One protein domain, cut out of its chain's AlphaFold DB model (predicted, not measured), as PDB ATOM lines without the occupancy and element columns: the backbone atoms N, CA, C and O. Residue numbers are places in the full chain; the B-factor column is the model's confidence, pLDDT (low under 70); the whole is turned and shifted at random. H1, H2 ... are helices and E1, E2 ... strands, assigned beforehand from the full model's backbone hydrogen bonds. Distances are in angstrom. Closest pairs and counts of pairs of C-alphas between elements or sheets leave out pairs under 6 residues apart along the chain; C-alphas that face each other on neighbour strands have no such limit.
ATOM      1  N   LYS A  53     406.461 122.821 393.047       77.06
ATOM      2  CA  LYS A  53     405.693 122.625 391.811       77.06
ATOM      3  C   LYS A  53     405.038 123.932 391.364       77.06
ATOM      4  O   LYS A  53     404.967 124.169 390.160       77.06
ATOM      5  N   ASP A  54     404.631 124.782 392.301       77.62
ATOM      6  CA  ASP A  54     404.000 126.073 392.005       77.62
ATOM      7  C   ASP A  54     405.025 127.077 391.482       77.62
ATOM      8  O   ASP A  54     404.750 127.759 390.500       77.62
ATOM      9  N   LEU A  55     406.259 127.042 392.004       77.50
ATOM     10  CA  LEU A  55     407.397 127.769 391.422       77.50
ATOM     11  C   LEU A  55     407.586 127.428 389.936       77.50
ATOM     12  O   LEU A  55     407.686 128.320 389.095       77.50
ATOM     13  N   ARG A  56     407.588 126.135 389.579       78.88
ATOM     14  CA  ARG A  56     407.711 125.730 388.169       78.88
ATOM     15  C   ARG A  56     406.540 126.211 387.318       78.88
ATOM     16  O   ARG A  56     406.763 126.597 386.177       78.88
ATOM     17  N   ARG A  57     405.307 126.185 387.835       75.94
ATOM     18  CA  ARG A  57     404.135 126.696 387.101       75.94
ATOM     19  C   ARG A  57     404.195 128.205 386.921       75.94
ATOM     20  O   ARG A  57     403.825 128.696 385.859       75.94
ATOM     21  N   HIS A  58     404.671 128.930 387.927       78.12
ATOM     22  CA  HIS A  58     404.845 130.372 387.854       78.12
ATOM     23  C   HIS A  58     405.928 130.758 386.839       78.12
ATOM     24  O   HIS A  58     405.698 131.629 386.003       78.12
ATOM     25  N   ALA A  59     407.039 130.017 386.804       79.56
ATOM     26  CA  ALA A  59     408.076 130.154 385.775       79.56
ATOM     27  C   ALA A  59     407.587 129.822 384.348       79.56
ATOM     28  O   ALA A  59     408.270 130.132 383.381       79.56
ATOM     29  N   GLN A  60     406.414 129.195 384.207       85.12
ATOM     30  CA  GLN A  60     405.757 128.891 382.928       85.12
ATOM     31  C   GLN A  60     404.593 129.843 382.608       85.12
ATOM     32  O   GLN A  60     403.791 129.571 381.707       85.12
ATOM     33  N   SER A  61     404.445 130.922 383.377       90.75
ATOM     34  CA  SER A  61     403.525 132.002 383.039       90.75
ATOM     35  C   SER A  61     404.169 132.919 381.997       90.75
ATOM     36  O   SER A  61     405.352 133.246 382.078       90.75
ATOM     37  N   HIS A  62     403.393 133.300 380.987       93.00
ATOM     38  CA  HIS A  62     403.847 134.152 379.895       93.00
ATOM     39  C   HIS A  62     402.995 135.413 379.850       93.00
ATOM     40  O   HIS A  62     401.764 135.341 379.874       93.00
ATOM     41  N   TYR A  63     403.649 136.563 379.755       93.88
ATOM     42  CA  TYR A  63     402.980 137.850 379.633       93.88
ATOM     43  C   TYR A  63     402.795 138.205 378.161       93.88
ATOM     44  O   TYR A  63     403.748 138.143 377.393       93.88
ATOM     45  N   CYS A  64     401.578 138.542 377.737       94.81
ATOM     46  CA  CYS A  64     401.349 138.940 376.352       94.81
ATOM     47  C   CYS A  64     401.688 140.420 376.148       94.81
ATOM     48  O   CYS A  64     401.026 141.270 376.737       94.81
ATOM     49  N   GLY A  65     402.633 140.732 375.257       93.62
ATOM     50  CA  GLY A  65     403.031 142.116 374.963       93.62
ATOM     51  C   GLY A  65     401.936 142.970 374.304       93.62
ATOM     52  O   GLY A  65     401.961 144.188 374.410       93.62
ATOM     53  N   SER A  66     400.936 142.344 373.669       94.44
ATOM     54  CA  SER A  66     399.823 143.051 373.019       94.44
ATOM     55  C   SER A  66     398.701 143.399 374.002       94.44
ATOM     56  O   SER A  66     398.399 144.572 374.198       94.44
ATOM     57  N   CYS A  67     398.090 142.402 374.652       94.06
ATOM     58  CA  CYS A  67     396.967 142.651 375.564       94.06
ATOM     59  C   CYS A  67     397.378 142.847 377.026       94.06
ATOM     60  O   CYS A  67     396.499 143.030 377.864       94.06
ATOM     61  N   GLN A  68     398.671 142.743 377.350       92.62
ATOM     62  CA  GLN A  68     399.209 142.985 378.693       92.62
ATOM     63  C   GLN A  68     398.568 142.111 379.789       92.62
ATOM     64  O   GLN A  68     398.309 142.541 380.910       92.62
ATOM     65  N   ARG A  69     398.272 140.849 379.458       92.81
ATOM     66  CA  ARG A  69     397.695 139.859 380.386       92.81
ATOM     67  C   ARG A  69     398.575 138.618 380.474       92.81
ATOM     68  O   ARG A  69     399.333 138.319 379.549       92.81
ATOM     69  N   THR A  70     398.427 137.869 381.563       92.94
ATOM     70  CA  THR A  70     399.190 136.643 381.820       92.94
ATOM     71  C   THR A  70     398.446 135.407 381.317       92.94
ATOM     72  O   THR A  70     397.258 135.209 381.593       92.94
ATOM     73  N   PHE A  71     399.160 134.532 380.613       93.94
ATOM     74  CA  PHE A  71     398.647 133.286 380.049       93.94
ATOM     75  C   PHE A  71     399.524 132.100 380.446       93.94
ATOM     76  O   PHE A  71     400.720 132.234 380.704       93.94
ATOM     77  N   CYS A  72     398.925 130.912 380.509       93.12
ATOM     78  CA  CYS A  72     399.690 129.679 380.655       93.12
ATOM     79  C   CYS A  72     400.284 129.269 379.304       93.12
ATOM     80  O   CYS A  72     399.745 129.623 378.256       93.12
ATOM     81  N   ARG A  73     401.331 128.435 379.319       91.81
ATOM     82  CA  ARG A  73     401.986 127.926 378.100       91.81
ATOM     83  C   ARG A  73     401.023 127.385 377.032       91.81
ATOM     84  O   ARG A  73     401.320 127.492 375.851       91.81
ATOM     85  N   LYS A  74     399.882 126.800 377.418       92.75
ATOM     86  CA  LYS A  74     398.883 126.282 376.461       92.75
ATOM     87  C   LYS A  74     398.190 127.390 375.657       92.75
ATOM     88  O   LYS A  74     397.812 127.152 374.520       92.75
ATOM     89  N   HIS A  75     398.029 128.572 376.249       95.69
ATOM     90  CA  HIS A  75     397.361 129.729 375.644       95.69
ATOM     91  C   HIS A  75     398.344 130.793 375.139       95.69
ATOM     92  O   HIS A  75     397.935 131.858 374.677       95.69
ATOM     93  N   THR A  76     399.640 130.494 375.187       95.31
ATOM     94  CA  THR A  76     400.704 131.276 374.560       95.31
ATOM     95  C   THR A  76     401.071 130.619 373.239       95.31
ATOM     96  O   THR A  76     401.446 129.449 373.213       95.31
ATOM     97  N   ARG A  77     400.958 131.358 372.134       95.62
ATOM     98  CA  ARG A  77     401.295 130.859 370.796       95.62
ATOM     99  C   ARG A  77     402.774 131.065 370.489       95.62
ATOM    100  O   ARG A  77     403.443 130.135 370.042       95.62
ATOM    101  N   ILE A  78     403.271 132.269 370.767       96.00
ATOM    102  CA  ILE A  78     404.649 132.681 370.491       96.00
ATOM    103  C   ILE A  78     405.352 132.995 371.805       96.00
ATOM    104  O   ILE A  78     404.840 133.774 372.612       96.00
ATOM    105  N   SER A  79     406.536 132.414 372.003       94.69
ATOM    106  CA  SER A  79     407.466 132.838 373.049       94.69
ATOM    107  C   SER A  79     408.916 132.726 372.562       94.69
ATOM    108  O   SER A  79     409.399 131.611 372.329       94.69
ATOM    109  N   PRO A  80     409.645 133.849 372.438       91.62
ATOM    110  CA  PRO A  80     411.036 133.840 371.985       91.62
ATOM    111  C   PRO A  80     412.006 133.286 373.040       91.62
ATOM    112  O   PRO A  80     413.108 132.862 372.703       91.62
ATOM    113  N   HIS A  81     411.606 133.235 374.315       87.81
ATOM    114  CA  HIS A  81     412.443 132.737 375.417       87.81
ATOM    115  C   HIS A  81     412.217 131.243 375.728       87.81
ATOM    116  O   HIS A  81     412.875 130.679 376.601       87.81
ATOM    117  N   GLY A  82     411.314 130.576 375.000       85.38
ATOM    118  CA  GLY A  82     411.032 129.150 375.160       85.38
ATOM    119  C   GLY A  82     410.225 128.813 376.420       85.38
ATOM    120  O   GLY A  82     409.578 129.661 377.023       85.38
ATOM    121  N   ALA A  83     410.215 127.532 376.803       80.25
ATOM    122  CA  ALA A  83     409.313 127.015 377.844       80.25
ATOM    123  C   ALA A  83     409.792 127.219 379.297       80.25
ATOM    124  O   ALA A  83     409.021 126.962 380.218       80.25
ATOM    125  N   LEU A  84     411.060 127.587 379.503       76.88
ATOM    126  CA  LEU A  84     411.698 127.700 380.826       76.88
ATOM    127  C   LEU A  84     412.224 129.118 381.121       76.88
ATOM    128  O   LEU A  84     412.966 129.298 382.082       76.88
ATOM    129  N   GLY A  85     411.867 130.110 380.303       72.88
ATOM    130  CA  GLY A  85     412.304 131.496 380.477       72.88
ATOM    131  C   GLY A  85     411.330 132.323 381.314       72.88
ATOM    132  O   GLY A  85     410.116 132.215 381.148       72.88
ATOM    133  N   SER A  86     411.862 133.196 382.172       76.56
ATOM    134  CA  SER A  86     411.072 134.227 382.847       76.56
ATOM    135  C   SER A  86     410.579 135.248 381.823       76.56
ATOM    136  O   SER A  86     411.382 135.938 381.193       76.56
ATOM    137  N   CYS A  87     409.266 135.359 381.651       86.69
ATOM    138  CA  CYS A  87     408.678 136.391 380.807       86.69
ATOM    139  C   CYS A  87     408.519 137.684 381.606       86.69
ATOM    140  O   CYS A  87     407.679 137.758 382.500       86.69
ATOM    141  N   GLY A  88     409.341 138.687 381.294       81.94
ATOM    142  CA  GLY A  88     409.161 140.047 381.801       81.94
ATOM    143  C   GLY A  88     408.007 140.780 381.106       81.94
ATOM    144  O   GLY A  88     407.444 140.292 380.124       81.94
ATOM    145  N   LEU A  89     407.685 141.983 381.585       80.31
ATOM    146  CA  LEU A  89     406.717 142.876 380.929       80.31
ATOM    147  C   LEU A  89     407.157 143.260 379.506       80.31
ATOM    148  O   LEU A  89     406.316 143.433 378.633       80.31
ATOM    149  N   GLU A  90     408.468 143.303 379.267       84.19
ATOM    150  CA  GLU A  90     409.084 143.553 377.957       84.19
ATOM    151  C   GLU A  90     409.194 142.292 377.084       84.19
ATOM    152  O   GLU A  90     409.789 142.314 376.007       84.19
ATOM    153  N   SER A  91     408.667 141.151 377.542       83.75
ATOM    154  CA  SER A  91     408.747 139.924 376.754       83.75
ATOM    155  C   SER A  91     407.838 139.996 375.525       83.75
ATOM    156  O   SER A  91     406.644 140.276 375.612       83.75
ATOM    157  N   ASN A  92     408.393 139.654 374.361       93.00
ATOM    158  CA  ASN A  92     407.667 139.588 373.090       93.00
ATOM    159  C   ASN A  92     406.844 138.290 372.961       93.00
ATOM    160  O   ASN A  92     406.887 137.612 371.933       93.00
ATOM    161  N   CYS A  93     406.138 137.886 374.021       95.56
ATOM    162  CA  CYS A  93     405.240 136.735 373.958       95.56
ATOM    163  C   CYS A  93     403.846 137.163 373.489       95.56
ATOM    164  O   CYS A  93     403.359 138.250 373.810       95.56
ATOM    165  N   TYR A  94     403.165 136.269 372.775       96.94
ATOM    166  CA  TYR A  94     401.828 136.530 372.244       96.94
ATOM    167  C   TYR A  94     400.869 135.386 372.566       96.94
ATOM    168  O   TYR A  94     401.184 134.207 372.364       96.94
ATOM    169  N   CYS A  95     399.693 135.735 373.095       97.00
ATOM    170  CA  CYS A  95     398.622 134.776 373.333       97.00
ATOM    171  C   CYS A  95     397.953 134.364 372.015       97.00
ATOM    172  O   CYS A  95     398.090 135.046 371.000       97.00
ATOM    173  N   VAL A  96     397.225 133.246 372.038       97.25
ATOM    174  CA  VAL A  96     396.541 132.705 370.847       97.25
ATOM    175  C   VAL A  96     395.592 133.735 370.220       97.25
ATOM    176  O   VAL A  96     395.617 133.914 369.007       97.25
ATOM    177  N   THR A  97     394.826 134.464 371.035       97.31
ATOM    178  CA  THR A  97     393.847 135.462 370.568       97.31
ATOM    179  C   THR A  97     394.499 136.694 369.935       97.31
ATOM    180  O   THR A  97     394.065 137.156 368.887       97.31
ATOM    181  N   CYS A  98     395.557 137.240 370.541       97.56
ATOM    182  CA  CYS A  98     396.275 138.367 369.937       97.56
ATOM    183  C   CYS A  98     396.974 137.943 368.647       97.56
ATOM    184  O   CYS A  98     396.993 138.704 367.687       97.56
ATOM    185  N   PHE A  99     397.528 136.728 368.612       97.62
ATOM    186  CA  PHE A  99     398.186 136.190 367.428       97.62
ATOM    187  C   PHE A  99     397.227 136.054 366.240       97.62
ATOM    188  O   PHE A  99     397.591 136.453 365.140       97.62
ATOM    189  N   SER A 100     395.989 135.590 366.454       97.69
ATOM    190  CA  SER A 100     394.998 135.461 365.373       97.69
ATOM    191  C   SER A 100     394.562 136.790 364.753       97.69
ATOM    192  O   SER A 100     394.062 136.791 363.635       97.69
ATOM    193  N   HIS A 101     394.738 137.914 365.454       97.69
ATOM    194  CA  HIS A 101     394.391 139.244 364.938       97.69
ATOM    195  C   HIS A 101     395.559 139.952 364.237       97.69
ATOM    196  O   HIS A 101     395.378 141.044 363.703       97.69
ATOM    197  N   MET A 102     396.764 139.375 364.249       97.38
ATOM    198  CA  MET A 102     397.914 139.963 363.562       97.38
ATOM    199  C   MET A 102     397.869 139.693 362.055       97.38
ATOM    200  O   MET A 102     397.339 138.663 361.640       97.38
ATOM    201  N   PRO A 103     398.479 140.559 361.229       97.88
ATOM    202  CA  PRO A 103     398.630 140.284 359.805       97.88
ATOM    203  C   PRO A 103     399.469 139.013 359.574       97.88
ATOM    204  O   PRO A 103     400.414 138.759 360.331       97.88
ATOM    205  N   PRO A 104     399.166 138.228 358.524       97.38
ATOM    206  CA  PRO A 104     399.798 136.927 358.285       97.38
ATOM    207  C   PRO A 104     401.321 137.024 358.109       97.38
ATOM    208  O   PRO A 104     402.054 136.190 358.632       97.38
ATOM    209  N   GLU A 105     401.822 138.092 357.487       97.56
ATOM    210  CA  GLU A 105     403.264 138.341 357.333       97.56
ATOM    211  C   GLU A 105     403.991 138.496 358.682       97.56
ATOM    212  O   GLU A 105     405.144 138.099 358.852       97.56
ATOM    213  N   LEU A 106     403.332 139.100 359.677       96.50
ATOM    214  CA  LEU A 106     403.893 139.218 361.022       96.50
ATOM    215  C   LEU A 106     403.803 137.887 361.770       96.50
ATOM    216  O   LEU A 106     404.744 137.533 362.480       96.50
ATOM    217  N   GLN A 107     402.706 137.148 361.590       97.31
ATOM    218  CA  GLN A 107     402.545 135.814 362.167       97.31
ATOM    219  C   GLN A 107     403.687 134.888 361.732       97.31
ATOM    220  O   GLN A 107     404.319 134.273 362.588       97.31
ATOM    221  N   GLU A 108     404.015 134.860 360.438       96.62
ATOM    222  CA  GLU A 108     405.099 134.034 359.900       96.62
ATOM    223  C   GLU A 108     406.464 134.405 360.503       96.62
ATOM    224  O   GLU A 108     407.180 133.540 361.014       96.62
ATOM    225  N   ARG A 109     406.807 135.701 360.546       95.88
ATOM    226  CA  ARG A 109     408.060 136.176 361.167       95.88
ATOM    227  C   ARG A 109     408.154 135.820 362.653       95.88
ATOM    228  O   ARG A 109     409.218 135.452 363.155       95.88
ATOM    229  N   LEU A 110     407.042 135.918 363.378       95.44
ATOM    230  CA  LEU A 110     406.987 135.531 364.786       95.44
ATOM    231  C   LEU A 110     407.124 134.015 364.965       95.44
ATOM    232  O   LEU A 110     407.772 133.569 365.910       95.44
ATOM    233  N   GLU A 111     406.563 133.212 364.064       94.81
ATOM    234  CA  GLU A 111     406.711 131.757 364.093       94.81
ATOM    235  C   GLU A 111     408.148 131.304 363.818       94.81
ATOM    236  O   GLU A 111     408.616 130.374 364.475       94.81
ATOM    237  N   GLN A 112     408.883 132.002 362.947       94.31
ATOM    238  CA  GLN A 112     410.307 131.741 362.691       94.31
ATOM    239  C   GLN A 112     411.184 131.957 363.937       94.31
ATOM    240  O   GLN A 112     412.163 131.243 364.147       94.31
ATOM    241  N   THR A 113     410.823 132.917 364.792       93.06
ATOM    242  CA  THR A 113     411.546 133.212 366.044       93.06
ATOM    243  C   THR A 113     410.995 132.452 367.255       93.06
ATOM    244  O   THR A 113     411.527 132.561 368.365       93.06
ATOM    245  N   ASN A 114     409.940 131.656 367.066       93.62
ATOM    246  CA  ASN A 114     409.252 130.983 368.152       93.62
ATOM    247  C   ASN A 114     410.080 129.823 368.713       93.62
ATOM    248  O   ASN A 114     410.330 128.819 368.045       93.62
TER     249      ASN A 114
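AT A GLANCE: This is residues 53 to 114 of the 242 residues of an uncharacterized protein of Tetraselmis sp. GSL018 (UniProt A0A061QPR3). A small loop-rich core gathers the hairpin E1 and E2, strand E3 and the long loop of residues 79 to 95, with H1 at one end and H3, joined through H2, at the other. The 62 printed residues run H1 E1 E2 E3 H2 H3, mixed in class, with under half in named elements. The whole is compact, radius of gyration of the C-alphas 11.2 A, yet elongated, 37 by 20 by 20 A.

HOW THE PARTS SIT: Start at the antiparallel hairpin of E1, residues 61 to 63, and E2, residues 70 to 72: N 62 and O 71, 2.9 A apart, are within hydrogen-bond range. E3, residues 76 to 78, pairs with no named strand, but antiparallel with residues 94 to 95. Its closest C-alphas to H2, residues 96 to 100, are Arg 77 and Val 96, 5.1 A. H2 and H3, residues 104 to 112, are close but not clearly touching: closest C-alphas Phe 99 and Gln 107, 6.8 A. In H1, residues 53 to 58, H2 and H3, every O i to N i+4 pair is within hydrogen-bond range.

IN THESE COORDINATES: Find H1's C-alpha 53 at (405.693, 122.625, 391.811); H3 runs 12.5 A to C-alpha 112 at (410.307, 131.741, 362.691).

THE WHOLE: The farthest C-alphas, Lys 53 and Glu 105, are 38.0 A apart. E3 to H2 is a long link; the printed part has no cut, and no printed residue is under pLDDT 70.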